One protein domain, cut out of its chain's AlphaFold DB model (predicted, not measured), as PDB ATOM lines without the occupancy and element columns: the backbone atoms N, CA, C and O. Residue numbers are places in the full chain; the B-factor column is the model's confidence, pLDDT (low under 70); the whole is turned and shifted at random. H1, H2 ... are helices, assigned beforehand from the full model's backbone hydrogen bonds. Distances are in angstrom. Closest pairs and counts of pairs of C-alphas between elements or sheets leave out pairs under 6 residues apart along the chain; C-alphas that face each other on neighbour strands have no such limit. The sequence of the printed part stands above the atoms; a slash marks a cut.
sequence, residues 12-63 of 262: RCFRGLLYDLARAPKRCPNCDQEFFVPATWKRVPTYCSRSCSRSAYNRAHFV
ATOM      1  N   ARG A  12     246.033 280.149 172.247       68.56
ATOM      2  CA  ARG A  12     245.651 280.215 173.666       68.56
ATOM      3  C   ARG A  12     245.625 278.824 174.303       68.56
ATOM      4  O   ARG A  12     246.175 278.672 175.386       68.56
ATOM      5  N   CYS A  13     245.070 277.823 173.622       66.94
ATOM      6  CA  CYS A  13     245.036 276.435 174.097       66.94
ATOM      7  C   CYS A  13     246.431 275.796 174.110       66.94
ATOM      8  O   CYS A  13     246.787 275.140 175.083       66.94
ATOM      9  N   PHE A  14     247.269 276.080 173.106       68.12
ATOM     10  CA  PHE A  14     248.677 275.662 173.119       68.12
ATOM     11  C   PHE A  14     249.462 276.287 174.286       68.12
ATOM     12  O   PHE A  14     250.214 275.603 174.977       68.12
ATOM     13  N   ARG A  15     249.263 277.587 174.556       62.44
ATOM     14  CA  ARG A  15     249.852 278.241 175.735       62.44
ATOM     15  C   ARG A  15     249.317 277.657 177.043       62.44
ATOM     16  O   ARG A  15     250.114 277.507 177.956       62.44
ATOM     17  N   GLY A  16     248.029 277.314 177.118       64.94
ATOM     18  CA  GLY A  16     247.410 276.644 178.269       64.94
ATOM     19  C   GLY A  16     248.089 275.316 178.605       64.94
ATOM     20  O   GLY A  16     248.555 275.145 179.720       64.94
ATOM     21  N   LEU A  17     248.311 274.450 177.612       65.75
ATOM     22  CA  LEU A  17     249.050 273.203 177.833       65.75
ATOM     23  C   LEU A  17     250.510 273.443 178.235       65.75
ATOM     24  O   LEU A  17     251.057 272.712 179.051       65.75
ATOM     25  N   LEU A  18     251.173 274.464 177.680       59.59
ATOM     26  CA  LEU A  18     252.520 274.825 178.134       59.59
ATOM     27  C   LEU A  18     252.529 275.288 179.598       59.59
ATOM     28  O   LEU A  18     253.544 275.069 180.258       59.59
ATOM     29  N   TYR A  19     251.435 275.898 180.077       58.09
ATOM     30  CA  TYR A  19     251.177 276.196 181.491       58.09
ATOM     31  C   TYR A  19     250.946 274.930 182.324       58.09
ATOM     32  O   TYR A  19     251.506 274.837 183.413       58.09
ATOM     33  N   ASP A  20     250.224 273.943 181.797       59.06
ATOM     34  CA  ASP A  20     249.948 272.679 182.494       59.06
ATOM     35  C   ASP A  20     251.170 271.738 182.532       59.06
ATOM     36  O   ASP A  20     251.401 271.037 183.513       59.06
ATOM     37  N   LEU A  21     252.012 271.764 181.492       60.38
ATOM     38  CA  LEU A  21     253.286 271.034 181.395       60.38
ATOM     39  C   LEU A  21     254.461 271.798 182.007       60.38
ATOM     40  O   LEU A  21     255.624 271.433 181.823       60.38
ATOM     41  N   ALA A  22     254.195 272.914 182.660       57.03
ATOM     42  CA  ALA A  22     255.233 273.757 183.190       57.03
ATOM     43  C   ALA A  22     255.989 273.129 184.340       57.03
ATOM     44  O   ALA A  22     255.469 272.330 185.114       57.03
ATOM     45  N   ARG A  23     257.220 273.595 184.528       62.38
ATOM     46  CA  ARG A  23     257.898 273.361 185.800       62.38
ATOM     47  C   ARG A  23     257.173 274.146 186.893       62.38
ATOM     48  O   ARG A  23     256.650 275.227 186.622       62.38
ATOM     49  N   ALA A  24     257.216 273.625 188.120       70.00
ATOM     50  CA  ALA A  24     256.725 274.331 189.298       70.00
ATOM     51  C   ALA A  24     257.233 275.792 189.316       70.00
ATOM     52  O   ALA A  24     258.394 276.034 188.945       70.00
ATOM     53  N   PRO A  25     256.381 276.761 189.708       78.19
ATOM     54  CA  PRO A  25     256.757 278.168 189.741       78.19
ATOM     55  C   PRO A  25     258.005 278.361 190.606       78.19
ATOM     56  O   PRO A  25     258.162 277.748 191.662       78.19
ATOM     57  N   LYS A  26     258.930 279.205 190.138       86.38
ATOM     58  CA  LYS A  26     260.193 279.492 190.830       86.38
ATOM     59  C   LYS A  26     260.131 280.882 191.439       86.38
ATOM     60  O   LYS A  26     259.600 281.797 190.820       86.38
ATOM     61  N   ARG A  27     260.741 281.074 192.607       92.56
ATOM     62  CA  ARG A  27     260.959 282.415 193.171       92.56
ATOM     63  C   ARG A  27     262.223 283.034 192.589       92.56
ATOM     64  O   ARG A  27     263.253 282.372 192.471       92.56
ATOM     65  N   CYS A  28     262.139 284.303 192.202       93.50
ATOM     66  CA  CYS A  28     263.277 285.073 191.712       93.50
ATOM     67  C   CYS A  28     264.183 285.499 192.880       93.50
ATOM     68  O   CYS A  28     263.743 286.326 193.668       93.50
ATOM     69  N   PRO A  29     265.469 285.105 192.946       93.75
ATOM     70  CA  PRO A  29     266.360 285.494 194.052       93.75
ATOM     71  C   PRO A  29     266.644 287.004 194.168       93.75
ATOM     72  O   PRO A  29     267.352 287.441 195.066       93.75
ATOM     73  N   ASN A  30     266.188 287.811 193.202       93.62
ATOM     74  CA  ASN A  30     266.426 289.253 193.178       93.62
ATOM     75  C   ASN A  30     265.239 290.084 193.691       93.62
ATOM     76  O   ASN A  30     265.477 291.179 194.196       93.62
ATOM     77  N   CYS A  31     264.001 289.625 193.483       94.00
ATOM     78  CA  CYS A  31     262.775 290.359 193.832       94.00
ATOM     79  C   CYS A  31     261.707 289.495 194.516       94.00
ATOM     80  O   CYS A  31     260.599 289.976 194.725       94.00
ATOM     81  N   ASP A  32     262.005 288.218 194.760       92.62
ATOM     82  CA  ASP A  32     261.164 287.205 195.410       92.62
ATOM     83  C   ASP A  32     259.810 286.904 194.752       92.62
ATOM     84  O   ASP A  32     259.074 286.025 195.200       92.62
ATOM     85  N   GLN A  33     259.514 287.548 193.622       92.62
ATOM     86  CA  GLN A  33     258.333 287.253 192.822       92.62
ATOM     87  C   GLN A  33     258.417 285.853 192.217       92.62
ATOM     88  O   GLN A  33     259.460 285.435 191.691       92.62
ATOM     89  N   GLU A  34     257.288 285.153 192.267       91.31
ATOM     90  CA  GLU A  34     257.106 283.891 191.569       91.31
ATOM     91  C   GLU A  34     257.042 284.133 190.065       91.31
ATOM     92  O   GLU A  34     256.414 285.074 189.577       91.31
ATOM     93  N   PHE A  35     257.734 283.284 189.319       88.75
ATOM     94  CA  PHE A  35     257.726 283.324 187.874       88.75
ATOM     95  C   PHE A  35     257.741 281.921 187.294       88.75
ATOM     96  O   PHE A  35     258.200 280.941 187.886       88.75
ATOM     97  N   PHE A  36     257.220 281.864 186.085       85.00
ATOM     98  CA  PHE A  36     256.928 280.639 185.387       85.00
ATOM     99  C   PHE A  36     258.002 280.341 184.338       85.00
ATOM    100  O   PHE A  36     258.430 281.241 183.609       85.00
ATOM    101  N   VAL A  37     258.416 279.075 184.229       80.38
ATOM    102  CA  VAL A  37     259.345 278.622 183.185       80.38
ATOM    103  C   VAL A  37     258.708 277.476 182.395       80.38
ATOM    104  O   VAL A  37     258.454 276.416 182.974       80.38
ATOM    105  N   PRO A  38     258.510 277.637 181.073       77.12
ATOM    106  CA  PRO A  38     258.015 276.553 180.232       77.12
ATOM    107  C   PRO A  38     258.956 275.343 180.281       77.12
ATOM    108  O   PRO A  38     260.175 275.502 180.170       77.12
ATOM    109  N   ALA A  39     258.423 274.121 180.373       74.81
ATOM    110  CA  ALA A  39     259.257 272.913 180.396       74.81
ATOM    111  C   ALA A  39     260.084 272.706 179.115       74.81
ATOM    112  O   ALA A  39     261.128 272.056 179.157       74.81
ATOM    113  N   THR A  40     259.670 273.326 178.006       75.19
ATOM    114  CA  THR A  40     260.370 273.310 176.714       75.19
ATOM    115  C   THR A  40     261.692 274.084 176.716       75.19
ATOM    116  O   THR A  40     262.518 273.908 175.817       75.19
ATOM    117  N   TRP A  41     261.934 274.949 177.706       80.81
ATOM    118  CA  TRP A  41     263.169 275.721 177.780       80.81
ATOM    119  C   TRP A  41     264.328 274.837 178.240       80.81
ATOM    120  O   TRP A  41     264.424 274.448 179.401       80.81
ATOM    121  N   LYS A  42     265.274 274.581 177.327       80.69
ATOM    122  CA  LYS A  42     266.505 273.826 177.625       80.69
ATOM    123  C   LYS A  42     267.373 274.502 178.693       80.69
ATOM    124  O   LYS A  42     268.107 273.829 179.407       80.69
ATOM    125  N   ARG A  43     267.305 275.834 178.798       82.75
ATOM    126  CA  ARG A  43     268.016 276.628 179.809       82.75
ATOM    127  C   ARG A  43     267.006 277.328 180.701       82.75
ATOM    128  O   ARG A  43     266.262 278.190 180.242       82.75
ATOM    129  N   VAL A  44     267.011 276.961 181.975       84.06
ATOM    130  CA  VAL A  44     266.127 277.554 182.978       84.06
ATOM    131  C   VAL A  44     266.749 278.859 183.477       84.06
ATOM    132  O   VAL A  44     267.860 278.821 184.008       84.06
ATOM    133  N   PRO A  45     266.077 280.010 183.328       88.38
ATOM    134  CA  PRO A  45     266.575 281.267 183.863       88.38
ATOM    135  C   PRO A  45     266.526 281.263 185.396       88.38
ATOM    136  O   PRO A  45     265.595 280.740 186.009       88.38
ATOM    137  N   THR A  46     267.527 281.883 186.016       91.56
ATOM    138  CA  THR A  46     267.595 282.062 187.476       91.56
ATOM    139  C   THR A  46     266.688 283.191 187.969       91.56
ATOM    140  O   THR A  46     266.225 283.158 189.101       91.56
ATOM    141  N   TYR A  47     266.420 284.193 187.128       95.06
ATOM    142  CA  TYR A  47     265.682 285.406 187.490       95.06
ATOM    143  C   TYR A  47     264.423 285.560 186.635       95.06
ATOM    144  O   TYR A  47     264.434 285.189 185.462       95.06
ATOM    145  N   CYS A  48     263.384 286.195 187.186       93.00
ATOM    146  CA  CYS A  48     262.105 286.400 186.493       93.00
ATOM    147  C   CYS A  48     262.206 287.288 185.244       93.00
ATOM    148  O   CYS A  48     261.344 287.252 184.372       93.00
ATOM    149  N   SER A  49     263.250 288.113 185.147       92.81
ATOM    150  CA  SER A  49     263.414 289.069 184.058       92.81
ATOM    151  C   SER A  49     264.873 289.470 183.857       92.81
ATOM    152  O   SER A  49     265.726 289.340 184.742       92.81
ATOM    153  N   ARG A  50     265.161 290.036 182.678       93.62
ATOM    154  CA  ARG A  50     266.473 290.621 182.370       93.62
ATOM    155  C   ARG A  50     266.825 291.771 183.319       93.62
ATOM    156  O   ARG A  50     268.003 291.945 183.619       93.62
ATOM    157  N   SER A  51     265.841 292.538 183.798       95.50
ATOM    158  CA  SER A  51     266.074 293.604 184.781       95.50
ATOM    159  C   SER A  51     266.495 293.030 186.132       95.50
ATOM    160  O   SER A  51     267.485 293.498 186.691       95.50
ATOM    161  N   CYS A  52     265.840 291.967 186.608       95.62
ATOM    162  CA  CYS A  52     266.223 291.292 187.847       95.62
ATOM    163  C   CYS A  52     267.605 290.640 187.758       95.62
ATOM    164  O   CYS A  52     268.434 290.837 188.644       95.62
ATOM    165  N   SER A  53     267.897 289.956 186.651       94.25
ATOM    166  CA  SER A  53     269.234 289.405 186.405       94.25
ATOM    167  C   SER A  53     270.309 290.496 186.376       94.25
ATOM    168  O   SER A  53     271.362 290.354 186.996       94.25
ATOM    169  N   ARG A  54     270.039 291.620 185.700       93.00
ATOM    170  CA  ARG A  54     270.969 292.753 185.639       93.00
ATOM    171  C   ARG A  54     271.166 293.405 187.004       93.00
ATOM    172  O   ARG A  54     272.290 293.782 187.318       93.00
ATOM    173  N   SER A  55     270.100 293.554 187.785       92.50
ATOM    174  CA  SER A  55     270.158 294.127 189.130       92.50
ATOM    175  C   SER A  55     271.018 293.267 190.055       92.50
ATOM    176  O   SER A  55     271.954 293.782 190.666       92.50
ATOM    177  N   ALA A  56     270.792 291.950 190.072       90.75
ATOM    178  CA  ALA A  56     271.593 291.008 190.849       90.75
ATOM    179  C   ALA A  56     273.076 291.036 190.444       90.75
ATOM    180  O   ALA A  56     273.943 291.197 191.299       90.75
ATOM    181  N   TYR A  57     273.372 290.994 189.139       88.12
ATOM    182  CA  TYR A  57     274.744 291.124 188.633       88.12
ATOM    183  C   TYR A  57     275.387 292.450 189.060       88.12
ATOM    184  O   TYR A  57     276.534 292.487 189.502       88.12
ATOM    185  N   ASN A  58     274.649 293.558 188.961       86.81
ATOM    186  CA  ASN A  58     275.183 294.859 189.337       86.81
ATOM    187  C   ASN A  58     275.473 294.959 190.837       86.81
ATOM    188  O   ASN A  58     276.492 295.535 191.207       86.81
ATOM    189  N   ARG A  59     274.609 294.387 191.683       84.50
ATOM    190  CA  ARG A  59     274.839 294.313 193.130       84.50
ATOM    191  C   ARG A  59     276.048 293.454 193.480       84.50
ATOM    192  O   ARG A  59     276.763 293.810 194.398       84.50
ATOM    193  N   ALA A  60     276.303 292.376 192.744       83.19
ATOM    194  CA  ALA A  60     277.460 291.519 192.996       83.19
ATOM    195  C   ALA A  60     278.788 292.143 192.530       83.19
ATOM    196  O   ALA A  60     279.813 291.953 193.175       83.19
ATOM    197  N   HIS A  61     278.786 292.885 191.416       78.56
ATOM    198  CA  HIS A  61     280.031 293.274 190.736       78.56
ATOM    199  C   HIS A  61     280.321 294.778 190.692       78.56
ATOM    200  O   HIS A  61     281.442 295.159 190.380       78.56
ATOM    201  N   PHE A  62     279.351 295.656 190.962       76.00
ATOM    202  CA  PHE A  62     279.534 297.112 190.857       76.00
ATOM    203  C   PHE A  62     279.260 297.856 192.174       76.00
ATOM    204  O   PHE A  62     278.874 299.026 192.147       76.00
ATOM    205  N   VAL A  63     279.483 297.213 193.320       73.88
ATOM    206  CA  VAL A  63     279.368 297.830 194.654       73.88
ATOM    207  C   VAL A  63     280.670 297.691 195.441       73.88
ATOM    208  O   VAL A  63     281.488 296.817 195.157       73.88
TER     209      VAL A  63
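What this domain is: This is residues 12 to 63 of the 262 residues of the protein "HNHc domain-containing protein" of Actinobacteria bacterium (UniProt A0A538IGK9). Two short helices stand at opposite ends of a long, looping link: H1 at one end, H2 at the other, and the winding residues 21 to 49 filling the middle. Within that middle, the chain folds back as a small hairpin, with residues 26 to 27 beside residues 34 to 35, and then swings through a wide loop before it enters H2. The printed part has 52 residues with two named helices, in the order H1, H2, and no named strand. The class is all helix, though under half of the residues, 21 of 52, are in named elements. The whole is loose, with a radius of gyration of the C-alphas of 13.3 A, and a rod spanning 45 by 20 by 17 A.

Where its parts are: H1 is residues 12 to 20, from C-alpha 12 at (245.651, 280.215, 173.666) to C-alpha 20 at (249.948, 272.679, 182.494), 12.4 A. Residues 21 to 49 hold no named element. H2 is residues 50 to 61, 16.2 A long, ending with C-alpha 61 at (280.031, 293.274, 190.736).

How they stand to each other: H1 and H2 are apart, with no C-alpha of the one within 8 A of the other. In the link between them, residues 26 to 27 pair with residues 34 to 35, antiparallel. In H1 and H2 every O i to N i+4 pair is within hydrogen-bond range.

The domain as a whole: The two C-alphas farthest apart, those of Cys 13 and Val 63, are 45.4 A apart. The printed part has no cut. The link from H1 to H2 is long, with 29 residues. The mean pLDDT of the printed part is 81.3, and residues 12 to 23 are under 70.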